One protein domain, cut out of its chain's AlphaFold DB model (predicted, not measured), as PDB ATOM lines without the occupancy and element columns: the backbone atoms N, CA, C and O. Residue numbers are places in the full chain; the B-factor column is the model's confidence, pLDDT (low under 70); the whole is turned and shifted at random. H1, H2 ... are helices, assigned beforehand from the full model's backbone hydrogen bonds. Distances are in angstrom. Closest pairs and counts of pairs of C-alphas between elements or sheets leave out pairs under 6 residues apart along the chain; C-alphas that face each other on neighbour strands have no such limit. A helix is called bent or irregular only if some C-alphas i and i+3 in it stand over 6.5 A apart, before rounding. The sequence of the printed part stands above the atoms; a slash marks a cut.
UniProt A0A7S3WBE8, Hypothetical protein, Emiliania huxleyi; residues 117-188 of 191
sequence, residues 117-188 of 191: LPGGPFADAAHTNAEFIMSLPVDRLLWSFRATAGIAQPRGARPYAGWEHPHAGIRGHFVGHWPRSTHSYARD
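Overview. This is residues 117 to 188 of the 191 residues of the protein "Hypothetical protein" of Emiliania huxleyi (UniProt A0A7S3WBE8). Picture a loose rod in which two longer helices, H1 and H4, run opposite ways and cross steeply, while two short helices, H2 and H3, and a long loop, residues 149 to 172, make a head toward the other end. Residues 117 to 125, of which 121 to 125 belong to H1, stick out free. The printed part has 72 residues with four named helices, H1, H2, H3 and H4 in that order, and no named strand; its class is all helix. It is loose, with a radius of gyration of the C-alphas of 14.7 A, and spans 46 by 22 by 19 A.

Along the chain. Find C-alpha 121 at (-0.256, 31.651, -1.560); from there H1 runs 20.1 A to residue 134. Next come H2, residues 138 to 141, and H3, residues 143 to 148. H4 begins at C-alpha 173, at (-28.141, 29.392, 1.143), and runs 25.3 A to C-alpha 188 at (-6.887, 32.765, 14.406). H4 is only just irregular: C-alphas 176 and 179 are 6.8 A apart.

Arrangement. Look at residues 130 to 134 of H1, which touch residues 178 to 185 of H4; the closest C-alphas, of Ala 130 and Tyr 185, are 6.4 A apart. The two helices run opposite ways at a steep tilt of 62 degrees. H2 and H4 are close but not clearly touching, with the closest C-alphas, of Leu 141 and Val 175, 5.8 A apart. H2 and H3 meet only through their link; H1 and H3 are apart, as are H3 and H4. In H1 and H3 every O i to N i+4 pair is within hydrogen-bond range, in H4 6 of 12 are, and H2 is too short for such a pair.

Size, cuts and confidence. The C-alphas farthest apart, of Gly 119 and Gly 150, are 47.3 A apart. The printed part has no cut. The link from H3 to H4 is long, with 24 residues. Look for pLDDT under 70 at residues 183 to 188; the mean of the printed part is 85.5.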
ATOM      1  N   LEU A 117       2.002  29.026   6.977       88.38
ATOM      2  CA  LEU A 117       3.128  29.937   7.142       88.38
ATOM      3  C   LEU A 117       2.902  31.228   6.332       88.38
ATOM      4  O   LEU A 117       2.405  31.146   5.202       88.38
ATOM      5  N   PRO A 118       3.277  32.403   6.875       87.06
ATOM      6  CA  PRO A 118       3.198  33.670   6.150       87.06
ATOM      7  C   PRO A 118       4.004  33.656   4.844       87.06
ATOM      8  O   PRO A 118       4.993  32.936   4.720       87.06
ATOM      9  N   GLY A 119       3.593  34.481   3.877       80.88
ATOM     10  CA  GLY A 119       4.276  34.625   2.583       80.88
ATOM     11  C   GLY A 119       3.975  33.513   1.573       80.88
ATOM     12  O   GLY A 119       4.537  33.507   0.479       80.88
ATOM     13  N   GLY A 120       3.098  32.568   1.925       82.06
ATOM     14  CA  GLY A 120       2.617  31.524   1.028       82.06
ATOM     15  C   GLY A 120       1.257  31.855   0.395       82.06
ATOM     16  O   GLY A 120       0.392  32.432   1.054       82.06
ATOM     17  N   PRO A 121       0.990  31.377  -0.835       81.62
ATOM     18  CA  PRO A 121      -0.256  31.651  -1.560       81.62
ATOM     19  C   PRO A 121      -1.534  31.270  -0.795       81.62
ATOM     20  O   PRO A 121      -2.561  31.933  -0.932       81.62
ATOM     21  N   PHE A 122      -1.483  30.196   0.000       84.44
ATOM     22  CA  PHE A 122      -2.617  29.716   0.792       84.44
ATOM     23  C   PHE A 122      -2.885  30.579   2.025       84.44
ATOM     24  O   PHE A 122      -4.047  30.764   2.380       84.44
ATOM     25  N   ALA A 123      -1.836  31.123   2.652       84.75
ATOM     26  CA  ALA A 123      -1.985  32.059   3.761       84.75
ATOM     27  C   ALA A 123      -2.671  33.344   3.273       84.75
ATOM     28  O   ALA A 123      -3.635  33.799   3.885       84.75
ATOM     29  N   ASP A 124      -2.269  33.850   2.103       83.25
ATOM     30  CA  ASP A 124      -2.876  35.037   1.495       83.25
ATOM     31  C   ASP A 124      -4.350  34.824   1.121       83.25
ATOM     32  O   ASP A 124      -5.172  35.726   1.306       83.25
ATOM     33  N   ALA A 125      -4.722  33.637   0.620       83.88
ATOM     34  CA  ALA A 125      -6.131  33.310   0.383       83.88
ATOM     35  C   ALA A 125      -6.927  33.165   1.671       83.88
ATOM     36  O   ALA A 125      -8.049  33.665   1.728       83.88
ATOM     37  N   ALA A 126      -6.373  32.499   2.687       85.50
ATOM     38  CA  ALA A 126      -7.041  32.358   3.971       85.50
ATOM     39  C   ALA A 126      -7.341  33.739   4.567       85.50
ATOM     40  O   ALA A 126      -8.481  33.999   4.945       85.50
ATOM     41  N   HIS A 127      -6.358  34.642   4.536       84.50
ATOM     42  CA  HIS A 127      -6.503  36.025   4.975       84.50
ATOM     43  C   HIS A 127      -7.522  36.806   4.133       84.50
ATOM     44  O   HIS A 127      -8.452  37.386   4.679       84.50
ATOM     45  N   THR A 128      -7.418  36.758   2.800       84.69
ATOM     46  CA  THR A 128      -8.368  37.446   1.903       84.69
ATOM     47  C   THR A 128      -9.812  36.977   2.125       84.69
ATOM     48  O   THR A 128     -10.743  37.782   2.109       84.69
ATOM     49  N   ASN A 129     -10.021  35.675   2.338       86.38
ATOM     50  CA  ASN A 129     -11.347  35.132   2.616       86.38
ATOM     51  C   ASN A 129     -11.863  35.582   3.993       86.38
ATOM     52  O   ASN A 129     -13.038  35.933   4.105       86.38
ATOM     53  N   ALA A 130     -10.994  35.640   5.009       86.69
ATOM     54  CA  ALA A 130     -11.330  36.193   6.321       86.69
ATOM     55  C   ALA A 130     -11.790  37.655   6.206       86.69
ATOM     56  O   ALA A 130     -12.886  37.989   6.655       86.69
ATOM     57  N   GLU A 131     -11.003  38.503   5.533       86.81
ATOM     58  CA  GLU A 131     -11.340  39.912   5.281       86.81
ATOM     59  C   GLU A 131     -12.708  40.042   4.601       86.81
ATOM     60  O   GLU A 131     -13.557  40.824   5.032       86.81
ATOM     61  N   PHE A 132     -12.956  39.242   3.558       87.00
ATOM     62  CA  PHE A 132     -14.230  39.251   2.846       87.00
ATOM     63  C   PHE A 132     -15.402  38.876   3.759       87.00
ATOM     64  O   PHE A 132     -16.375  39.622   3.826       87.00
ATOM     65  N   ILE A 133     -15.308  37.761   4.483       88.94
ATOM     66  CA  ILE A 133     -16.384  37.260   5.350       88.94
ATOM     67  C   ILE A 133     -16.718  38.256   6.462       88.94
ATOM     68  O   ILE A 133     -17.899  38.458   6.758       88.94
ATOM     69  N   MET A 134     -15.695  38.884   7.047       87.88
ATOM     70  CA  MET A 134     -15.849  39.864   8.125       87.88
ATOM     71  C   MET A 134     -16.346  41.222   7.614       87.88
ATOM     72  O   MET A 134     -16.927  41.988   8.378       87.88
ATOM     73  N   SER A 135     -16.188  41.519   6.319       88.75
ATOM     74  CA  SER A 135     -16.702  42.757   5.717       88.75
ATOM     75  C   SER A 135     -18.224  42.772   5.494       88.75
ATOM     76  O   SER A 135     -18.785  43.820   5.170       88.75
ATOM     77  N   LEU A 136     -18.907  41.628   5.624       90.06
ATOM     78  CA  LEU A 136     -20.326  41.488   5.282       90.06
ATOM     79  C   LEU A 136     -21.241  41.993   6.415       90.06
ATOM     80  O   LEU A 136     -21.204  41.439   7.515       90.06
ATOM     81  N   PRO A 137     -22.131  42.979   6.169       90.56
ATOM     82  CA  PRO A 137     -23.073  43.438   7.186       90.56
ATOM     83  C   PRO A 137     -24.071  42.349   7.600       90.56
ATOM     84  O   PRO A 137     -24.925  41.933   6.810       90.56
ATOM     85  N   VAL A 138     -24.014  41.946   8.872       90.69
ATOM     86  CA  VAL A 138     -24.854  40.880   9.448       90.69
ATOM     87  C   VAL A 138     -26.347  41.149   9.251       90.69
ATOM     88  O   VAL A 138     -27.102  40.239   8.916       90.69
ATOM     89  N   ASP A 139     -26.785  42.404   9.359       92.31
ATOM     90  CA  ASP A 139     -28.197  42.749   9.180       92.31
ATOM     91  C   ASP A 139     -28.731  42.482   7.775       92.31
ATOM     92  O   ASP A 139     -29.911  42.172   7.611       92.31
ATOM     93  N   ARG A 140     -27.865  42.566   6.764       92.12
ATOM     94  CA  ARG A 140     -28.231  42.227   5.388       92.12
ATOM     95  C   ARG A 140     -28.242  40.718   5.172       92.12
ATOM     96  O   ARG A 140     -29.094  40.232   4.436       92.12
ATOM     97  N   LEU A 141     -27.343  39.984   5.835       90.94
ATOM     98  CA  LEU A 141     -27.310  38.518   5.800       90.94
ATOM     99  C   LEU A 141     -28.581  37.930   6.426       90.94
ATOM    100  O   LEU A 141     -29.234  37.070   5.845       90.94
ATOM    101  N   LEU A 142     -28.989  38.439   7.585       91.75
ATOM    102  CA  LEU A 142     -30.155  37.921   8.306       91.75
ATOM    103  C   LEU A 142     -31.498  38.412   7.752       91.75
ATOM    104  O   LEU A 142     -32.548  37.981   8.231       91.75
ATOM    105  N   TRP A 143     -31.488  39.286   6.742       92.88
ATOM    106  CA  TRP A 143     -32.694  39.923   6.216       92.88
ATOM    107  C   TRP A 143     -33.758  38.895   5.801       92.88
ATOM    108  O   TRP A 143     -34.899  38.982   6.256       92.88
ATOM    109  N   SER A 144     -33.380  37.882   5.012       90.69
ATOM    110  CA  SER A 144     -34.307  36.857   4.499       90.69
ATOM    111  C   SER A 144     -34.898  35.983   5.609       90.69
ATOM    112  O   SER A 144     -36.068  35.602   5.535       90.69
ATOM    113  N   PHE A 145     -34.124  35.707   6.663       91.62
ATOM    114  CA  PHE A 145     -34.588  34.943   7.825       91.62
ATOM    115  C   PHE A 145     -35.604  35.739   8.634       91.62
ATOM    116  O   PHE A 145     -36.680  35.230   8.935       91.62
ATOM    117  N   ARG A 146     -35.303  37.013   8.913       93.56
ATOM    118  CA  ARG A 146     -36.226  37.924   9.601       93.56
ATOM    119  C   ARG A 146     -37.529  38.081   8.821       93.56
ATOM    120  O   ARG A 146     -38.597  37.924   9.399       93.56
ATOM    121  N   ALA A 147     -37.445  38.288   7.505       91.12
ATOM    122  CA  ALA A 147     -38.616  38.418   6.640       91.12
ATOM    123  C   ALA A 147     -39.492  37.154   6.652       91.12
ATOM    124  O   ALA A 147     -40.710  37.253   6.753       91.12
ATOM    125  N   THR A 148     -38.876  35.969   6.603       90.75
ATOM    126  CA  THR A 148     -39.602  34.685   6.646       90.75
ATOM    127  C   THR A 148     -40.248  34.438   8.012       90.75
ATOM    128  O   THR A 148     -41.343  33.893   8.082       90.75
ATOM    129  N   ALA A 149     -39.600  34.872   9.094       93.88
ATOM    130  CA  ALA A 149     -40.113  34.755  10.457       93.88
ATOM    131  C   ALA A 149     -41.114  35.865  10.847       93.88
ATOM    132  O   ALA A 149     -41.564  35.895  11.989       93.88
ATOM    133  N   GLY A 150     -41.437  36.800   9.944       94.00
ATOM    134  CA  GLY A 150     -42.297  37.949  10.255       94.00
ATOM    135  C   GLY A 150     -41.672  38.959  11.230       94.00
ATOM    136  O   GLY A 150     -42.385  39.744  11.848       94.00
ATOM    137  N   ILE A 151     -40.347  38.946  11.386       95.38
ATOM    138  CA  ILE A 151     -39.602  39.832  12.286       95.38
ATOM    139  C   ILE A 151     -39.282  41.149  11.568       95.38
ATOM    140  O   ILE A 151     -38.845  41.159  10.412       95.38
ATOM    141  N   ALA A 152     -39.459  42.269  12.273       93.75
ATOM    142  CA  ALA A 152     -39.141  43.598  11.761       93.75
ATOM    143  C   ALA A 152     -37.653  43.739  11.388       93.75
ATOM    144  O   ALA A 152     -36.758  43.203  12.045       93.75
ATOM    145  N   GLN A 153     -37.385  44.495  10.323       94.00
ATOM    146  CA  GLN A 153     -36.025  44.744   9.851       94.00
ATOM    147  C   GLN A 153     -35.405  45.950  10.571       94.00
ATOM    148  O   GLN A 153     -36.098  46.947  10.789       94.00
ATOM    149  N   PRO A 154     -34.095  45.925  10.873       93.50
ATOM    150  CA  PRO A 154     -33.374  47.114  11.310       93.50
ATOM    151  C   PRO A 154     -33.443  48.235  10.271       93.50
ATOM    152  O   PRO A 154     -33.546  47.998   9.061       93.50
ATOM    153  N   ARG A 155     -33.356  49.483  10.736       90.88
ATOM    154  CA  ARG A 155     -33.471  50.661   9.871       90.88
ATOM    155  C   ARG A 155     -32.376  50.655   8.801       90.88
ATOM    156  O   ARG A 155     -31.192  50.639   9.109       90.88
ATOM    157  N   GLY A 156     -32.787  50.702   7.535       86.38
ATOM    158  CA  GLY A 156     -31.867  50.728   6.394       86.38
ATOM    159  C   GLY A 156     -31.329  49.358   5.961       86.38
ATOM    160  O   GLY A 156     -30.613  49.295   4.961       86.38
ATOM    161  N   ALA A 157     -31.700  48.262   6.634       90.38
ATOM    162  CA  ALA A 157     -31.338  46.919   6.196       90.38
ATOM    163  C   ALA A 157     -32.039  46.582   4.870       90.38
ATOM    164  O   ALA A 157     -33.267  46.622   4.758       90.38
ATOM    165  N   ARG A 158     -31.245  46.245   3.851       91.06
ATOM    166  CA  ARG A 158     -31.726  45.825   2.529       91.06
ATOM    167  C   ARG A 158     -31.198  44.430   2.202       91.06
ATOM    168  O   ARG A 158     -30.034  44.157   2.524       91.06
ATOM    169  N   PRO A 159     -31.990  43.586   1.520       90.31
ATOM    170  CA  PRO A 159     -31.532  42.271   1.101       90.31
ATOM    171  C   PRO A 159     -30.305  42.379   0.191       90.31
ATOM    172  O   PRO A 159     -29.997  43.431  -0.391       90.31
ATOM    173  N   TYR A 160     -29.573  41.278   0.082       89.38
ATOM    174  CA  TYR A 160     -28.579  41.131  -0.972       89.38
ATOM    175  C   TYR A 160     -29.263  40.895  -2.326       89.38
ATOM    176  O   TYR A 160     -30.440  40.552  -2.404       89.38
ATOM    177  N   ALA A 161     -28.531  41.157  -3.407       88.81
ATOM    178  CA  ALA A 161     -29.010  40.944  -4.769       88.81
ATOM    179  C   ALA A 161     -28.681  39.517  -5.255       88.81
ATOM    180  O   ALA A 161     -28.206  38.674  -4.492       88.81
ATOM    181  N   GLY A 162     -28.913  39.250  -6.542       87.81
ATOM    182  CA  GLY A 162     -28.562  37.976  -7.170       87.81
ATOM    183  C   GLY A 162     -29.307  36.803  -6.536       87.81
ATOM    184  O   GLY A 162     -30.531  36.818  -6.437       87.81
ATOM    185  N   TRP A 163     -28.562  35.790  -6.096       86.69
ATOM    186  CA  TRP A 163     -29.114  34.565  -5.507       86.69
ATOM    187  C   TRP A 163     -29.751  34.763  -4.125       86.69
ATOM    188  O   TRP A 163     -30.542  33.931  -3.696       86.69
ATOM    189  N   GLU A 164     -29.466  35.887  -3.466       88.56
ATOM    190  CA  GLU A 164     -30.048  36.272  -2.174       88.56
ATOM    191  C   GLU A 164     -31.202  37.280  -2.314       88.56
ATOM    192  O   GLU A 164     -31.737  37.770  -1.317       88.56
ATOM    193  N   HIS A 165     -31.610  37.592  -3.550       88.25
ATOM    194  CA  HIS A 165     -32.743  38.472  -3.806       88.25
ATOM    195  C   HIS A 165     -34.038  37.888  -3.201       88.25
ATOM    196  O   HIS A 165     -34.224  36.670  -3.237       88.25
ATOM    197  N   PRO A 166     -34.994  38.708  -2.711       85.12
ATOM    198  CA  PRO A 166     -36.232  38.204  -2.100       85.12
ATOM    199  C   PRO A 166     -37.038  37.244  -2.988       85.12
ATOM    200  O   PRO A 166     -37.700  36.338  -2.489       85.12
ATOM    201  N   HIS A 167     -36.947  37.419  -4.307       86.12
ATOM    202  CA  HIS A 167     -37.614  36.574  -5.304       86.12
ATOM    203  C   HIS A 167     -36.732  35.439  -5.856       86.12
ATOM    204  O   HIS A 167     -37.161  34.716  -6.748       86.12
ATOM    205  N   ALA A 168     -35.506  35.269  -5.353       84.44
ATOM    206  CA  ALA A 168     -34.646  34.151  -5.723       84.44
ATOM    207  C   ALA A 168     -35.047  32.875  -4.964       84.44
ATOM    208  O   ALA A 168     -35.428  32.914  -3.790       84.44
ATOM    209  N   GLY A 169     -34.929  31.728  -5.638       83.06
ATOM    210  CA  GLY A 169     -35.296  30.418  -5.085       83.06
ATOM    211  C   GLY A 169     -34.307  29.841  -4.068       83.06
ATOM    212  O   GLY A 169     -34.637  28.873  -3.395       83.06
ATOM    213  N   ILE A 170     -33.112  30.425  -3.937       85.62
ATOM    214  CA  ILE A 170     -32.022  29.915  -3.082       85.62
ATOM    215  C   ILE A 170     -31.555  30.928  -2.027       85.62
ATOM    216  O   ILE A 170     -30.459  30.804  -1.483       85.62
ATOM    217  N   ARG A 171     -32.398  31.921  -1.715       85.38
ATOM    218  CA  ARG A 171     -32.127  32.888  -0.644       85.38
ATOM    219  C   ARG A 171     -31.895  32.171   0.690       85.38
ATOM    220  O   ARG A 171     -32.607  31.229   1.030       85.38
ATOM    221  N   GLY A 172     -30.912  32.626   1.453       83.56
ATOM    222  CA  GLY A 172     -30.490  32.027   2.714       83.56
ATOM    223  C   GLY A 172     -29.458  30.907   2.568       83.56
ATOM    224  O   GLY A 172     -28.860  30.533   3.574       83.56
ATOM    225  N   HIS A 173     -29.182  30.404   1.356       88.25
ATOM    226  CA  HIS A 173     -28.141  29.392   1.143       88.25
ATOM    227  C   HIS A 173     -26.758  29.937   1.508       88.25
ATOM    228  O   HIS A 173     -26.041  29.327   2.303       88.25
ATOM    229  N   PHE A 174     -26.399  31.122   1.001       87.94
ATOM    230  CA  PHE A 174     -25.113  31.747   1.311       87.94
ATOM    231  C   PHE A 174     -24.977  32.025   2.811       87.94
ATOM    232  O   PHE A 174     -23.961  31.715   3.435       87.94
ATOM    233  N   VAL A 175     -26.041  32.559   3.407       87.69
ATOM    234  CA  VAL A 175     -26.092  32.892   4.832       87.69
ATOM    235  C   VAL A 175     -26.010  31.638   5.700       87.69
ATOM    236  O   VAL A 175     -25.380  31.686   6.744       87.69
ATOM    237  N   GLY A 176     -26.565  30.501   5.275       86.56
ATOM    238  CA  GLY A 176     -26.400  29.228   5.981       86.56
ATOM    239  C   GLY A 176     -24.944  28.746   6.025       86.56
ATOM    240  O   GLY A 176     -24.524  28.114   6.994       86.56
ATOM    241  N   HIS A 177     -24.144  29.083   5.010       87.62
ATOM    242  CA  HIS A 177     -22.713  28.776   4.977       87.62
ATOM    243  C   HIS A 177     -21.857  29.777   5.763       87.62
ATOM    244  O   HIS A 177     -20.816  29.392   6.298       87.62
ATOM    245  N   TRP A 178     -22.289  31.034   5.874       86.69
ATOM    246  CA  TRP A 178     -21.508  32.106   6.493       86.69
ATOM    247  C   TRP A 178     -21.047  31.812   7.943       86.69
ATOM    248  O   TRP A 178     -19.845  31.943   8.186       86.69
ATOM    249  N   PRO A 179     -21.891  31.317   8.880       80.31
ATOM    250  CA  PRO A 179     -21.468  30.984  10.245       80.31
ATOM    251  C   PRO A 179     -20.393  29.893  10.314       80.31
ATOM    252  O   PRO A 179     -19.526  29.907  11.186       80.31
ATOM    253  N   ARG A 180     -20.434  28.921   9.392       75.44
ATOM    254  CA  ARG A 180     -19.402  27.875   9.308       75.44
ATOM    255  C   ARG A 180     -18.064  28.480   8.896       75.44
ATOM    256  O   ARG A 180     -17.019  28.084   9.409       75.44
ATOM    257  N   SER A 181     -18.099  29.440   7.981       74.06
ATOM    258  CA  SER A 181     -16.903  30.116   7.506       74.06
ATOM    259  C   SER A 181     -16.302  31.025   8.583       74.06
ATOM    260  O   SER A 181     -15.099  30.956   8.803       74.06
ATOM    261  N   THR A 182     -17.109  31.795   9.324       71.75
ATOM    262  CA  THR A 182     -16.618  32.658  10.420       71.75
ATOM    263  C   THR A 182     -15.996  31.877  11.577       71.75
ATOM    264  O   THR A 182     -14.968  32.302  12.099       71.75
ATOM    265  N   HIS A 183     -16.542  30.709  11.947       67.81
ATOM    266  CA  HIS A 183     -15.964  29.861  13.004       67.81
ATOM    267  C   HIS A 183     -14.498  29.488  12.736       67.81
ATOM    268  O   HIS A 183     -13.706  29.355  13.666       67.81
ATOM    269  N   SER A 184     -14.142  29.337  11.460       69.44
ATOM    270  CA  SER A 184     -12.784  28.983  11.042       69.44
ATOM    271  C   SER A 184     -11.780  30.104  11.329       69.44
ATOM    272  O   SER A 184     -10.614  29.814  11.549       69.44
ATOM    273  N   TYR A 185     -12.235  31.362  11.370       68.25
ATOM    274  CA  TYR A 185     -11.393  32.554  11.529       68.25
ATOM    275  C   TYR A 185     -11.375  33.123  12.943       68.25
ATOM    276  O   TYR A 185     -10.395  33.752  13.329       68.25
ATOM    277  N   ALA A 186     -12.419  32.875  13.738       59.38
ATOM    278  CA  ALA A 186     -12.445  33.292  15.140       59.38
ATOM    279  C   ALA A 186     -11.279  32.690  15.948       59.38
ATOM    280  O   ALA A 186     -10.795  33.314  16.878       59.38
ATOM    281  N   ARG A 187     -10.779  31.508  15.559       57.34
ATOM    282  CA  ARG A 187      -9.660  30.838  16.243       57.34
ATOM    283  C   ARG A 187      -8.283  31.427  15.934       57.34
ATOM    284  O   ARG A 187      -7.365  31.205  16.713       57.34
ATOM    285  N   ASP A 188      -8.151  32.153  14.828       56.97
ATOM    286  CA  ASP A 188      -6.887  32.765  14.406       56.97
ATOM    287  C   ASP A 188      -6.741  34.208  14.923       56.97
ATOM    288  O   ASP A 188      -5.646  34.766  14.876       56.97
TER     289      ASP A 188